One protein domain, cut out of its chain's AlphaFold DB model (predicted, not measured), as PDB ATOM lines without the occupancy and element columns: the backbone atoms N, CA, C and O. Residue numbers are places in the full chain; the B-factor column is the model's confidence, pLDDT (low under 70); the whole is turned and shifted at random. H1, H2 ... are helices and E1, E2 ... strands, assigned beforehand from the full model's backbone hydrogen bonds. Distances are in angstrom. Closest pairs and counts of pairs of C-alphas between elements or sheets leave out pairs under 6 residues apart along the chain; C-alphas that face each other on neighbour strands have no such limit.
ATOM      1  N   ASP A  45      98.119 135.845 164.980       96.69
ATOM      2  CA  ASP A  45      97.712 136.790 166.026       96.69
ATOM      3  C   ASP A  45      96.393 136.396 166.709       96.69
ATOM      4  O   ASP A  45      96.195 136.745 167.872       96.69
ATOM      5  N   LEU A  46      95.499 135.666 166.029       95.62
ATOM      6  CA  LEU A  46      94.236 135.158 166.585       95.62
ATOM      7  C   LEU A  46      94.382 133.800 167.281       95.62
ATOM      8  O   LEU A  46      93.575 133.460 168.154       95.62
ATOM      9  N   ASP A  47      95.406 133.034 166.915       95.00
ATOM     10  CA  ASP A  47      95.645 131.683 167.430       95.00
ATOM     11  C   ASP A  47      96.557 131.654 168.662       95.00
ATOM     12  O   ASP A  47      96.615 130.650 169.379       95.00
ATOM     13  N   ARG A  48      97.223 132.770 168.985       96.38
ATOM     14  CA  ARG A  48      97.993 132.881 170.229       96.38
ATOM     15  C   ARG A  48      97.095 132.879 171.482       96.38
ATOM     16  O   ARG A  48      95.928 133.301 171.434       96.38
ATOM     17  N   PRO A  49      97.642 132.480 172.649       97.12
ATOM     18  CA  PRO A  49      96.959 132.637 173.929       97.12
ATOM     19  C   PRO A  49      96.533 134.088 174.191       97.12
ATOM     20  O   PRO A  49      97.216 135.036 173.787       97.12
ATOM     21  N   LYS A  50      95.397 134.244 174.878       97.06
ATOM     22  CA  LYS A  50      94.884 135.543 175.325       97.06
ATOM     23  C   LYS A  50      95.771 136.105 176.441       97.06
ATOM     24  O   LYS A  50      96.270 135.360 177.282       97.06
ATOM     25  N   THR A  51      95.930 137.417 176.446       97.62
ATOM     26  CA  THR A  51      96.707 138.221 177.394       97.62
ATOM     27  C   THR A  51      95.876 139.412 177.872       97.62
ATOM     28  O   THR A  51      94.826 139.705 177.300       97.62
ATOM     29  N   ASP A  52      96.357 140.144 178.876       97.12
ATOM     30  CA  ASP A  52      95.653 141.324 179.399       97.12
ATOM     31  C   ASP A  52      95.491 142.444 178.354       97.12
ATOM     32  O   ASP A  52      94.506 143.179 178.382       97.12
ATOM     33  N   ALA A  53      96.410 142.545 177.386       96.06
ATOM     34  CA  ALA A  53      96.314 143.507 176.285       96.06
ATOM     35  C   ALA A  53      95.134 143.221 175.337       96.06
ATOM     36  O   ALA A  53      94.697 144.110 174.616       96.06
ATOM     37  N   ASP A  54      94.600 141.997 175.354       97.69
ATOM     38  CA  ASP A  54      93.479 141.564 174.515       97.69
ATOM     39  C   ASP A  54      92.110 141.913 175.113       97.69
ATOM     40  O   ASP A  54      91.071 141.527 174.567       97.69
ATOM     41  N   ALA A  55      92.087 142.601 176.255       94.56
ATOM     42  CA  ALA A  55      90.858 143.094 176.846       94.56
ATOM     43  C   ALA A  55      90.219 144.133 175.917       94.56
ATOM     44  O   ALA A  55      90.745 145.230 175.718       94.56
ATOM     45  N   LEU A  56      89.062 143.779 175.353       90.56
ATOM     46  CA  LEU A  56      88.280 144.725 174.576       90.56
ATOM     47  C   LEU A  56      87.712 145.819 175.494       90.56
ATOM     48  O   LEU A  56      87.226 145.522 176.589       90.56
ATOM     49  N   PRO A  57      87.719 147.076 175.042       83.50
ATOM     50  CA  PRO A  57      86.986 148.147 175.699       83.50
ATOM     51  C   PRO A  57      85.475 147.958 175.515       83.50
ATOM     52  O   PRO A  57      85.026 147.107 174.747       83.50
ATOM     53  N   SER A  58      84.673 148.774 176.202       87.00
ATOM     54  CA  SER A  58      83.216 148.740 176.052       87.00
ATOM     55  C   SER A  58      82.804 148.986 174.598       87.00
ATOM     56  O   SER A  58      82.949 150.088 174.063       87.00
ATOM     57  N   LEU A  59      82.269 147.942 173.969       88.94
ATOM     58  CA  LEU A  59      81.687 147.992 172.633       88.94
ATOM     59  C   LEU A  59      80.186 148.278 172.718       88.94
ATOM     60  O   LEU A  59      79.522 147.953 173.706       88.94
ATOM     61  N   SER A  60      79.620 148.839 171.646       89.12
ATOM     62  CA  SER A  60      78.165 148.926 171.520       89.12
ATOM     63  C   SER A  60      77.549 147.521 171.531       89.12
ATOM     64  O   SER A  60      78.168 146.556 171.080       89.12
ATOM     65  N   LYS A  61      76.298 147.391 171.993       89.75
ATOM     66  CA  LYS A  61      75.600 146.092 172.011       89.75
ATOM     67  C   LYS A  61      75.585 145.430 170.631       89.75
ATOM     68  O   LYS A  61      75.768 144.225 170.531       89.75
ATOM     69  N   HIS A  62      75.379 146.222 169.578       87.38
ATOM     70  CA  HIS A  62      75.366 145.715 168.210       87.38
ATOM     71  C   HIS A  62      76.740 145.179 167.789       87.38
ATOM     72  O   HIS A  62      76.815 144.066 167.283       87.38
ATOM     73  N   ALA A  63      77.820 145.915 168.077       89.31
ATOM     74  CA  ALA A  63      79.183 145.457 167.821       89.31
ATOM     75  C   ALA A  63      79.505 144.172 168.595       89.31
ATOM     76  O   ALA A  63      79.963 143.204 168.002       89.31
ATOM     77  N   ALA A  64      79.188 144.122 169.890       92.44
ATOM     78  CA  ALA A  64      79.442 142.950 170.722       92.44
ATOM     79  C   ALA A  64      78.703 141.688 170.233       92.44
ATOM     80  O   ALA A  64      79.235 140.593 170.346       92.44
ATOM     81  N   MET A  65      77.501 141.824 169.657       93.25
ATOM     82  CA  MET A  65      76.734 140.688 169.124       93.25
ATOM     83  C   MET A  65      77.354 140.052 167.869       93.25
ATOM     84  O   MET A  65      77.042 138.900 167.569       93.25
ATOM     85  N   MET A  66      78.209 140.772 167.139       93.06
ATOM     86  CA  MET A  66      78.882 140.260 165.937       93.06
ATOM     87  C   MET A  66      80.166 139.483 166.251       93.06
ATOM     88  O   MET A  66      80.731 138.855 165.362       93.06
ATOM     89  N   LEU A  67      80.653 139.533 167.494       95.81
ATOM     90  CA  LEU A  67      81.990 139.072 167.861       95.81
ATOM     91  C   LEU A  67      81.923 137.891 168.824       95.81
ATOM     92  O   LEU A  67      81.174 137.913 169.800       95.81
ATOM     93  N   ASP A  68      82.787 136.906 168.615       96.31
ATOM     94  CA  ASP A  68      83.223 136.038 169.704       96.31
ATOM     95  C   ASP A  68      84.232 136.817 170.568       96.31
ATOM     96  O   ASP A  68      85.415 136.929 170.238       96.31
ATOM     97  N   LEU A  69      83.757 137.384 171.678       95.38
ATOM     98  CA  LEU A  69      84.551 138.245 172.563       95.38
ATOM     99  C   LEU A  69      85.756 137.529 173.199       95.38
ATOM    100  O   LEU A  69      86.754 138.173 173.546       95.38
ATOM    101  N   ASP A  70      85.710 136.204 173.343       95.88
ATOM    102  CA  ASP A  70      86.817 135.441 173.926       95.88
ATOM    103  C   ASP A  70      87.954 135.215 172.928       95.88
ATOM    104  O   ASP A  70      89.134 135.153 173.306       95.88
ATOM    105  N   SER A  71      87.627 135.210 171.638       96.75
ATOM    106  CA  SER A  71      88.604 135.155 170.554       96.75
ATOM    107  C   SER A  71      89.327 136.478 170.291       96.75
ATOM    108  O   SER A  71      90.270 136.491 169.505       96.75
ATOM    109  N   ALA A  72      88.917 137.577 170.933       97.50
ATOM    110  CA  ALA A  72      89.491 138.891 170.680       97.50
ATOM    111  C   ALA A  72      90.992 138.935 170.990       97.50
ATOM    112  O   ALA A  72      91.440 138.414 172.019       97.50
ATOM    113  N   ARG A  73      91.762 139.556 170.097       98.19
ATOM    114  CA  ARG A  73      93.206 139.759 170.209       98.19
ATOM    115  C   ARG A  73      93.575 141.163 169.767       98.19
ATOM    116  O   ARG A  73      93.123 141.640 168.727       98.19
ATOM    117  N   TYR A  74      94.407 141.815 170.563       97.75
ATOM    118  CA  TYR A  74      95.055 143.059 170.203       97.75
ATOM    119  C   TYR A  74      96.121 142.784 169.146       97.75
ATOM    120  O   TYR A  74      96.998 141.938 169.340       97.75
ATOM    121  N   LEU A  75      96.016 143.494 168.026       97.44
ATOM    122  CA  LEU A  75      96.949 143.384 166.908       97.44
ATOM    123  C   LEU A  75      98.029 144.462 166.970       97.44
ATOM    124  O   LEU A  75      99.100 144.303 166.406       97.44
ATOM    125  N   GLY A  76      97.768 145.568 167.657       95.88
ATOM    126  CA  GLY A  76      98.690 146.689 167.726       95.88
ATOM    127  C   GLY A  76      97.964 148.016 167.648       95.88
ATOM    128  O   GLY A  76      96.739 148.108 167.762       95.88
ATOM    129  N   ALA A  77      98.736 149.075 167.463       94.50
ATOM    130  CA  ALA A  77      98.206 150.408 167.258       94.50
ATOM    131  C   ALA A  77      98.906 151.062 166.077       94.50
ATOM    132  O   ALA A  77     100.120 150.942 165.911       94.50
ATOM    133  N   TYR A  78      98.136 151.810 165.296       94.12
ATOM    134  CA  TYR A  78      98.693 152.774 164.362       94.12
ATOM    135  C   TYR A  78      98.488 154.171 164.936       94.12
ATOM    136  O   TYR A  78      97.357 154.632 165.111       94.12
ATOM    137  N   ARG A  79      99.598 154.847 165.252       91.25
ATOM    138  CA  ARG A  79      99.597 156.090 166.039       91.25
ATOM    139  C   ARG A  79      98.919 155.852 167.395       91.25
ATOM    140  O   ARG A  79      99.441 155.096 168.203       91.25
ATOM    141  N   THR A  80      97.771 156.478 167.637       89.94
ATOM    142  CA  THR A  80      96.971 156.335 168.862       89.94
ATOM    143  C   THR A  80      95.733 155.461 168.667       89.94
ATOM    144  O   THR A  80      94.967 155.302 169.611       89.94
ATOM    145  N   MET A  81      95.514 154.901 167.470       91.56
ATOM    146  CA  MET A  81      94.337 154.086 167.162       91.56
ATOM    147  C   MET A  81      94.631 152.615 167.475       91.56
ATOM    148  O   MET A  81      95.401 151.989 166.738       91.56
ATOM    149  N   PRO A  82      94.064 152.052 168.555       93.50
ATOM    150  CA  PRO A  82      94.201 150.635 168.854       93.50
ATOM    151  C   PRO A  82      93.391 149.795 167.863       93.50
ATOM    152  O   PRO A  82      92.289 150.176 167.451       93.50
ATOM    153  N   VAL A  83      93.939 148.635 167.513       96.12
ATOM    154  CA  VAL A  83      93.339 147.700 166.568       96.12
ATOM    155  C   VAL A  83      93.281 146.315 167.190       96.12
ATOM    156  O   VAL A  83      94.279 145.788 167.689       96.12
ATOM    157  N   PHE A  84      92.099 145.715 167.131       97.56
ATOM    158  CA  PHE A  84      91.843 144.355 167.580       97.56
ATOM    159  C   PHE A  84      91.247 143.547 166.435       97.56
ATOM    160  O   PHE A  84      90.595 144.098 165.550       97.56
ATOM    161  N   ALA A  85      91.407 142.233 166.490       97.38
ATOM    162  CA  ALA A  85      90.604 141.314 165.703       97.38
ATOM    163  C   ALA A  85      89.933 140.282 166.599       97.38
ATOM    164  O   ALA A  85      90.383 140.014 167.710       97.38
ATOM    165  N   ALA A  86      88.846 139.706 166.107       97.31
ATOM    166  CA  ALA A  86      88.140 138.603 166.738       97.31
ATOM    167  C   ALA A  86      87.539 137.700 165.657       97.31
ATOM    168  O   ALA A  86      87.427 138.088 164.495       97.31
ATOM    169  N   ARG A  87      87.127 136.494 166.026       96.25
ATOM    170  CA  ARG A  87      86.256 135.653 165.204       96.25
ATOM    171  C   ARG A  87      84.841 136.235 165.203       96.25
ATOM    172  O   ARG A  87      84.397 136.822 166.192       96.25
ATOM    173  N   SER A  88      84.139 136.063 164.089       95.50
ATOM    174  CA  SER A  88      82.714 136.379 164.007       95.50
ATOM    175  C   SER A  88      81.915 135.439 164.911       95.50
ATOM    176  O   SER A  88      82.208 134.243 164.974       95.50
ATOM    177  N   SER A  89      80.887 135.956 165.585       95.56
ATOM    178  CA  SER A  89      80.028 135.169 166.482       95.56
ATOM    179  C   SER A  89      79.242 134.070 165.756       95.56
ATOM    180  O   SER A  89      78.889 133.060 166.360       95.56
ATOM    181  N   ASP A  90      78.996 134.239 164.456       92.00
ATOM    182  CA  ASP A  90      78.336 133.251 163.597       92.00
ATOM    183  C   ASP A  90      79.300 132.204 162.998       92.00
ATOM    184  O   ASP A  90      78.869 131.311 162.269       92.00
ATOM    185  N   GLY A  91      80.603 132.304 163.293       88.44
ATOM    186  CA  GLY A  91      81.636 131.395 162.794       88.44
ATOM    187  C   GLY A  91      81.960 131.540 161.303       88.44
ATOM    188  O   GLY A  91      82.699 130.715 160.767       88.44
ATOM    189  N   THR A  92      81.438 132.561 160.616       86.06
ATOM    190  CA  THR A  92      81.604 132.725 159.158       86.06
ATOM    191  C   THR A  92      82.910 133.406 158.748       86.06
ATOM    192  O   THR A  92      83.224 133.473 157.559       86.06
ATOM    193  N   GLY A  93      83.696 133.898 159.707       93.00
ATOM    194  CA  GLY A  93      84.947 134.578 159.411       93.00
ATOM    195  C   GLY A  93      85.530 135.330 160.594       93.00
ATOM    196  O   GLY A  93      85.403 134.920 161.751       93.00
ATOM    197  N   TYR A  94      86.166 136.450 160.280       95.31
ATOM    198  CA  TYR A  94      86.892 137.284 161.223       95.31
ATOM    199  C   TYR A  94      86.366 138.709 161.186       95.31
ATOM    200  O   TYR A  94      85.745 139.135 160.215       95.31
ATOM    201  N   CYS A  95      86.634 139.446 162.247       96.25
ATOM    202  CA  CYS A  95      86.236 140.823 162.420       96.25
ATOM    203  C   CYS A  95      87.446 141.658 162.809       96.25
ATOM    204  O   CYS A  95      88.256 141.234 163.632       96.25
ATOM    205  N   LEU A  96      87.536 142.854 162.241       96.75
ATOM    206  CA  LEU A  96      88.519 143.871 162.575       96.75
ATOM    207  C   LEU A  96      87.808 145.001 163.321       96.75
ATOM    208  O   LEU A  96      86.746 145.462 162.900       96.75
ATOM    209  N   ILE A  97      88.383 145.412 164.445       95.88
ATOM    210  CA  ILE A  97      87.808 146.357 165.399       95.88
ATOM    211  C   ILE A  97      88.806 147.500 165.571       95.88
ATOM    212  O   ILE A  97      89.935 147.288 166.016       95.88
ATOM    213  N   VAL A  98      88.397 148.712 165.216       94.12
ATOM    214  CA  VAL A  98      89.261 149.899 165.191       94.12
ATOM    215  C   VAL A  98      88.571 151.039 165.919       94.12
ATOM    216  O   VAL A  98      87.384 151.271 165.707       94.12
ATOM    217  N   ASN A  99      89.313 151.801 166.723       88.19
ATOM    218  CA  ASN A  99      88.829 153.085 167.224       88.19
ATOM    219  C   ASN A  99      89.581 154.247 166.561       88.19
ATOM    220  O   ASN A  99      90.686 154.574 167.001       88.19
ATOM    221  N   PRO A 100      89.014 154.885 165.518       81.94
ATOM    222  CA  PRO A 100      89.623 156.057 164.894       81.94
ATOM    223  C   PRO A 100      89.621 157.296 165.803       81.94
ATOM    224  O   PRO A 100      90.371 158.238 165.561       81.94
ATOM    225  N   THR A 101      88.791 157.304 166.847       81.88
ATOM    226  CA  THR A 101      88.637 158.406 167.801       81.88
ATOM    227  C   THR A 101      88.767 157.867 169.229       81.88
ATOM    228  O   THR A 101      87.759 157.752 169.926       81.88
ATOM    229  N   PRO A 102      89.986 157.506 169.678       73.38
ATOM    230  CA  PRO A 102      90.206 156.840 170.967       73.38
ATOM    231  C   PRO A 102      89.653 157.619 172.169       73.38
ATOM    232  O   PRO A 102      89.271 157.000 173.159       73.38
ATOM    233  N   ASP A 103      89.537 158.945 172.061       75.31
ATOM    234  CA  ASP A 103      88.996 159.824 173.106       75.31
ATOM    235  C   ASP A 103      87.453 159.847 173.172       75.31
ATOM    236  O   ASP A 103      86.880 160.443 174.085       75.31
ATOM    237  N   VAL A 104      86.762 159.227 172.209       74.81
ATOM    238  CA  VAL A 104      85.295 159.187 172.133       74.81
ATOM    239  C   VAL A 104      84.797 157.794 172.497       74.81
ATOM    240  O   VAL A 104      85.039 156.807 171.793       74.81
ATOM    241  N   GLU A 105      84.046 157.714 173.593       69.88
ATOM    242  CA  GLU A 105      83.389 156.479 174.006       69.88
ATOM    243  C   GLU A 105      82.374 156.030 172.939       69.88
ATOM    244  O   GLU A 105      81.588 156.826 172.423       69.88
ATOM    245  N   GLY A 106      82.407 154.748 172.568       69.75
ATOM    246  CA  GLY A 106      81.533 154.198 171.527       69.75
ATOM    247  C   GLY A 106      81.963 154.481 170.079       69.75
ATOM    248  O   GLY A 106      81.258 154.058 169.169       69.75
ATOM    249  N   GLY A 107      83.122 155.108 169.844       80.50
ATOM    250  CA  GLY A 107      83.672 155.384 168.503       80.50
ATOM    251  C   GLY A 107      84.210 154.167 167.733       80.50
ATOM    252  O   GLY A 107      84.890 154.332 166.726       80.50
ATOM    253  N   TRP A 108      83.939 152.945 168.197       89.25
ATOM    254  CA  TRP A 108      84.485 151.714 167.622       89.25
ATOM    255  C   TRP A 108      83.813 151.349 166.298       89.25
ATOM    256  O   TRP A 108      82.598 151.158 166.229       89.25
ATOM    257  N   LEU A 109      84.631 151.184 165.264       91.31
ATOM    258  CA  LEU A 109      84.254 150.626 163.974       91.31
ATOM    259  C   LEU A 109      84.549 149.128 163.970       91.31
ATOM    260  O   LEU A 109      85.635 148.707 164.368       91.31
ATOM    261  N   VAL A 110      83.590 148.334 163.498       93.06
ATOM    262  CA  VAL A 110      83.729 146.881 163.359       93.06
ATOM    263  C   VAL A 110      83.343 146.483 161.942       93.06
ATOM    264  O   VAL A 110      82.243 146.800 161.494       93.06
ATOM    265  N   GLY A 111      84.241 145.788 161.248       93.19
ATOM    266  CA  GLY A 111      83.969 145.150 159.961       93.19
ATOM    267  C   GLY A 111      84.256 143.659 160.055       93.19
ATOM    268  O   GLY A 111      85.251 143.287 160.666       93.19
ATOM    269  N   CYS A 112      83.403 142.815 159.472       94.12
ATOM    270  CA  CYS A 112      83.536 141.356 159.509       94.12
ATOM    271  C   CYS A 112      83.461 140.745 158.103       94.12
ATOM    272  O   CYS A 112      82.775 141.280 157.232       94.12
ATOM    273  N   GLY A 113      84.132 139.613 157.883       90.44
ATOM    274  CA  GLY A 113      84.075 138.873 156.621       90.44
ATOM    275  C   GLY A 113      84.838 137.544 156.641       90.44
ATOM    276  O   GLY A 113      85.691 137.306 157.493       90.44
ATOM    277  N   GLY A 114      84.540 136.672 155.674       81.56
ATOM    278  CA  GLY A 114      85.129 135.327 155.531       81.56
ATOM    279  C   GLY A 114      86.495 135.270 154.830       81.56
ATOM    280  O   GLY A 114      86.851 134.236 154.269       81.56
ATOM    281  N   GLY A 115      87.245 136.373 154.800       78.50
ATOM    282  CA  GLY A 115      88.522 136.496 154.089       78.50
ATOM    283  C   GLY A 115      89.350 137.668 154.611       78.50
ATOM    284  O   GLY A 115      89.264 137.999 155.790       78.50
ATOM    285  N   ALA A 116      90.145 138.314 153.751       80.25
ATOM    286  CA  ALA A 116      90.786 139.573 154.129       80.25
ATOM    287  C   ALA A 116      89.704 140.618 154.452       80.25
ATOM    288  O   ALA A 116      88.815 140.865 153.634       80.25
ATOM    289  N   VAL A 117      89.768 141.204 155.646       92.56
ATOM    290  CA  VAL A 117      88.781 142.176 156.137       92.56
ATOM    291  C   VAL A 117      89.427 143.548 156.163       92.56
ATOM    292  O   VAL A 117      90.541 143.681 156.662       92.56
ATOM    293  N   ALA A 118      88.733 144.563 155.652       93.25
ATOM    294  CA  ALA A 118      89.193 145.944 155.692       93.25
ATOM    295  C   ALA A 118      88.203 146.827 156.457       93.25
ATOM    296  O   ALA A 118      86.988 146.669 156.326       93.25
ATOM    297  N   VAL A 119      88.728 147.761 157.246       92.88
ATOM    298  CA  VAL A 119      87.964 148.826 157.903       92.88
ATOM    299  C   VAL A 119      88.567 150.159 157.491       92.88
ATOM    300  O   VAL A 119      89.758 150.400 157.690       92.88
ATOM    301  N   GLU A 120      87.725 151.023 156.933       91.56
ATOM    302  CA  GLU A 120      88.110 152.327 156.398       91.56
ATOM    303  C   GLU A 120      87.312 153.421 157.120       91.56
ATOM    304  O   GLU A 120      86.135 153.643 156.819       91.56
ATOM    305  N   PRO A 121      87.900 154.096 158.121       86.31
ATOM    306  CA  PRO A 121      87.294 155.280 158.708       86.31
ATOM    307  C   PRO A 121      87.111 156.363 157.639       86.31
ATOM    308  O   PRO A 121      87.993 156.580 156.813       86.31
ATOM    309  N   SER A 122      86.010 157.119 157.698       81.69
ATOM    310  CA  SER A 122      85.662 158.128 156.677       81.69
ATOM    311  C   SER A 122      86.735 159.200 156.443       81.69
ATOM    312  O   SER A 122      86.747 159.860 155.408       81.69
ATOM    313  N   ARG A 123      87.603 159.418 157.433       81.69
ATOM    314  CA  ARG A 123      88.827 160.211 157.329       81.69
ATOM    315  C   ARG A 123      89.898 159.494 158.132       81.69
ATOM    316  O   ARG A 123      89.918 159.598 159.355       81.69
ATOM    317  N   GLY A 124      90.759 158.748 157.464       86.50
ATOM    318  CA  GLY A 124      91.821 158.029 158.143       86.50
ATOM    319  C   GLY A 124      92.479 156.980 157.262       86.50
ATOM    320  O   GLY A 124      92.179 156.905 156.073       86.50
ATOM    321  N   PRO A 125      93.395 156.205 157.851       93.19
ATOM    322  CA  PRO A 125      94.057 155.109 157.165       93.19
ATOM    323  C   PRO A 125      93.112 153.914 156.986       93.19
ATOM    324  O   PRO A 125      92.200 153.715 157.791       93.19
ATOM    325  N   THR A 126      93.379 153.079 155.989       94.94
ATOM    326  CA  THR A 126      92.698 151.790 155.818       94.94
ATOM    327  C   THR A 126      93.410 150.724 156.645       94.94
ATOM    328  O   THR A 126      94.620 150.535 156.525       94.94
ATOM    329  N   PHE A 127      92.662 149.999 157.472       96.19
ATOM    330  CA  PHE A 127      93.172 148.881 158.266       96.19
ATOM    331  C   PHE A 127      92.747 147.569 157.630       96.19
ATOM    332  O   PHE A 127      91.577 147.409 157.287       96.19
ATOM    333  N   ARG A 128      93.670 146.616 157.503       96.44
ATOM    334  CA  ARG A 128      93.418 145.318 156.876       96.44
ATOM    335  C   ARG A 128      93.864 144.177 157.777       96.44
ATOM    336  O   ARG A 128      95.037 144.090 158.131       96.44
ATOM    337  N   LEU A 129      92.929 143.281 158.074       96.69
ATOM    338  CA  LEU A 129      93.211 141.960 158.616       96.69
ATOM    339  C   LEU A 129      93.604 141.042 157.459       96.69
ATOM    340  O   LEU A 129      92.796 140.783 156.560       96.69
ATOM    341  N   VAL A 130      94.835 140.550 157.484       95.31
ATOM    342  CA  VAL A 130      95.414 139.719 156.427       95.31
ATOM    343  C   VAL A 130      95.907 138.382 156.984       95.31
ATOM    344  O   VAL A 130      96.282 138.320 158.155       95.31
ATOM    345  N   PRO A 131      95.888 137.303 156.184       94.56
ATOM    346  CA  PRO A 131      96.451 136.017 156.592       94.56
ATOM    347  C   PRO A 131      97.956 136.101 156.845       94.56
ATOM    348  O   PRO A 131      98.630 137.022 156.377       94.56
ATOM    349  N   ASP A 132      98.478 135.092 157.529       93.69
ATOM    350  CA  ASP A 132      99.910 134.933 157.763       93.69
ATOM    351  C   ASP A 132     100.715 134.947 156.454       93.69
ATOM    352  O   ASP A 132     100.322 134.361 155.443       93.69
ATOM    353  N   GLY A 133     101.875 135.606 156.489       93.06
ATOM    354  CA  GLY A 133     102.779 135.714 155.341       93.06
ATOM    355  C   GLY A 133     102.381 136.771 154.308       93.06
ATOM    356  O   GLY A 133     103.079 136.917 153.308       93.06
ATOM    357  N   ALA A 134     101.295 137.516 154.530       92.94
ATOM    358  CA  ALA A 134     100.988 138.688 153.723       92.94
ATOM    359  C   ALA A 134     102.067 139.771 153.890       92.94
ATOM    360  O   ALA A 134     102.528 140.051 154.996       92.94
ATOM    361  N   GLU A 135     102.432 140.408 152.782       94.38
ATOM    362  CA  GLU A 135     103.419 141.486 152.753       94.38
ATOM    363  C   GLU A 135     102.724 142.836 152.549       94.38
ATOM    364  O   GLU A 135     101.739 142.941 151.814       94.38
ATOM    365  N   ALA A 136     103.239 143.872 153.213       94.94
ATOM    366  CA  ALA A 136     102.814 145.249 152.982       94.94
ATOM    367  C   ALA A 136     103.320 145.734 151.617       94.94
ATOM    368  O   ALA A 136     104.494 145.554 151.286       94.94
ATOM    369  N   ALA A 137     102.442 146.361 150.836       94.94
ATOM    370  CA  ALA A 137     102.824 147.017 149.592       94.94
ATOM    371  C   ALA A 137     103.578 148.333 149.857       94.94
ATOM    372  O   ALA A 137     103.600 148.852 150.976       94.94
ATOM    373  N   ASP A 138     104.152 148.922 148.803       95.12
ATOM    374  CA  ASP A 138     104.811 150.226 148.891       95.12
ATOM    375  C   ASP A 138     103.876 151.293 149.483       95.12
ATOM    376  O   ASP A 138     102.803 151.599 148.950       95.12
ATOM    377  N   GLY A 139     104.321 151.887 150.590       93.88
ATOM    378  CA  GLY A 139     103.579 152.903 151.333       93.88
ATOM    379  C   GLY A 139     102.645 152.356 152.413       93.88
ATOM    380  O   GLY A 139     102.197 153.147 153.239       93.88
ATOM    381  N   GLU A 140     102.391 151.047 152.465       96.75
ATOM    382  CA  GLU A 140     101.688 150.394 153.573       96.75
ATOM    383  C   GLU A 140     102.651 150.062 154.728       96.75
ATOM    384  O   GLU A 140     103.876 150.052 154.582       96.75
ATOM    385  N   GLN A 141     102.096 149.789 155.908       97.06
ATOM    386  CA  GLN A 141     102.849 149.389 157.096       97.06
ATOM    387  C   GLN A 141     102.311 148.075 157.649       97.06
ATOM    388  O   GLN A 141     101.131 147.977 157.983       97.06
ATOM    389  N   LEU A 142     103.192 147.086 157.794       97.38
ATOM    390  CA  LEU A 142     102.907 145.865 158.539       97.38
ATOM    391  C   LEU A 142     103.093 146.151 160.035       97.38
ATOM    392  O   LEU A 142     104.210 146.403 160.487       97.38
ATOM    393  N   ILE A 143     101.996 146.160 160.790       97.88
ATOM    394  CA  ILE A 143     101.985 146.461 162.230       97.88
ATOM    395  C   ILE A 143     102.180 145.187 163.060       97.88
ATOM    396  O   ILE A 143     102.869 145.216 164.078       97.88
ATOM    397  N   SER A 144     101.597 144.074 162.615       97.62
ATOM    398  CA  SER A 144     101.715 142.746 163.230       97.62
ATOM    399  C   SER A 144     101.704 141.653 162.165       97.62
ATOM    400  O   SER A 144     101.668 141.964 160.977       97.62
ATOM    401  N   ALA A 145     101.708 140.377 162.566       96.94
ATOM    402  CA  ALA A 145     101.640 139.260 161.624       96.94
ATOM    403  C   ALA A 145     100.390 139.315 160.727       96.94
ATOM    404  O   ALA A 145     100.452 138.896 159.573       96.94
ATOM    405  N   ASN A 146      99.278 139.852 161.243       96.88
ATOM    406  CA  ASN A 146      97.996 139.889 160.542       96.88
ATOM    407  C   ASN A 146      97.415 141.293 160.319       96.88
ATOM    408  O   ASN A 146      96.297 141.395 159.815       96.88
ATOM    409  N   LEU A 147      98.127 142.375 160.658       97.62
ATOM    410  CA  LEU A 147      97.636 143.748 160.487       97.62
ATOM    411  C   LEU A 147      98.504 144.557 159.525       97.62
ATOM    412  O   LEU A 147      99.648 144.889 159.839       97.62
ATOM    413  N   ILE A 148      97.907 144.969 158.407       97.50
ATOM    414  CA  ILE A 148      98.473 145.964 157.491       97.50
ATOM    415  C   ILE A 148      97.658 147.252 157.575       97.50
ATOM    416  O   ILE A 148      96.428 147.225 157.650       97.50
ATOM    417  N   VAL A 149      98.351 148.387 157.551       97.12
ATOM    418  CA  VAL A 149      97.748 149.719 157.539       97.12
ATOM    419  C   VAL A 149      98.213 150.482 156.309       97.12
ATOM    420  O   VAL A 149      99.412 150.694 156.131       97.12
ATOM    421  N   ASP A 150      97.267 150.935 155.490       95.75
ATOM    422  CA  ASP A 150      97.526 151.928 154.449       95.75
ATOM    423  C   ASP A 150      97.319 153.328 155.048       95.75
ATOM    424  O   ASP A 150      96.189 153.701 155.372       95.75
ATOM    425  N   PRO A 151      98.391 154.115 155.250       92.00
ATOM    426  CA  PRO A 151      98.304 155.437 155.851       92.00
ATOM    427  C   PRO A 151      97.649 156.469 154.931       92.00
ATOM    428  O   PRO A 151      97.302 157.556 155.404       92.00
ATOM    429  N   ARG A 152      97.535 156.177 153.631       87.19
ATOM    430  CA  ARG A 152      96.912 157.074 152.667       87.19
ATOM    431  C   ARG A 152      95.429 157.091 152.979       87.19
ATOM    432  O   ARG A 152      94.763 156.062 152.964       87.19
ATOM    433  N   THR A 153      94.916 158.276 153.279       69.25
ATOM    434  CA  THR A 153      93.476 158.475 153.307       69.25
ATOM    435  C   THR A 153      92.923 158.048 151.960       69.25
ATOM    436  O   THR A 153      93.437 158.483 150.927       69.25
ATOM    437  N   SER A 154      91.865 157.244 151.970       60.78
ATOM    438  CA  SER A 154      90.963 157.106 150.833       60.78
ATOM    439  C   SER A 154      90.265 158.456 150.609       60.78
ATOM    440  O   SER A 154      89.076 158.633 150.854       60.78
TER     441      SER A 154
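AT A GLANCE: This is residues 45 to 154 of the 160 residues of an uncharacterized protein of Glaciibacter flavus (UniProt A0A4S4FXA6). This is a sandwich with little regular structure: antiparallel sheets E1-E2-E3-E4 and E5-E6-E7 face each other. Short H1 sits outside near E4. Mostly strand, with 39 of 110 printed residues in H1, then E1 to E7, it is compact: radius of gyration of the C-alphas 12.9 A, spans 35 by 31 by 25 A.

HOW THE PARTS SIT: Start at H1, residues 61 to 65, its O i to N i+4 pair within hydrogen-bond range; it only grazes the first sheet. Next find E1, 73 to 78, E2, 81 to 87, E3, 94 to 98, and E4, 109 to 113, a meander of antiparallel neighbours; N 84 to O 97 is 2.9 A. E5, 117 to 119, E6, 126 to 129, and E7, 147 to 150, form another; N 128 to O 148 is 2.8 A. The sheets' facing parts are 8.7 A centre to centre.

IN THESE COORDINATES: Find C-alpha 61 at (75.600, 146.092, 172.011); E7 ends at C-alpha 150, (97.526, 151.928, 154.449).

THE WHOLE: The link E6 to E7 is long; residues 105, 106, 153 and 154 are under pLDDT 70.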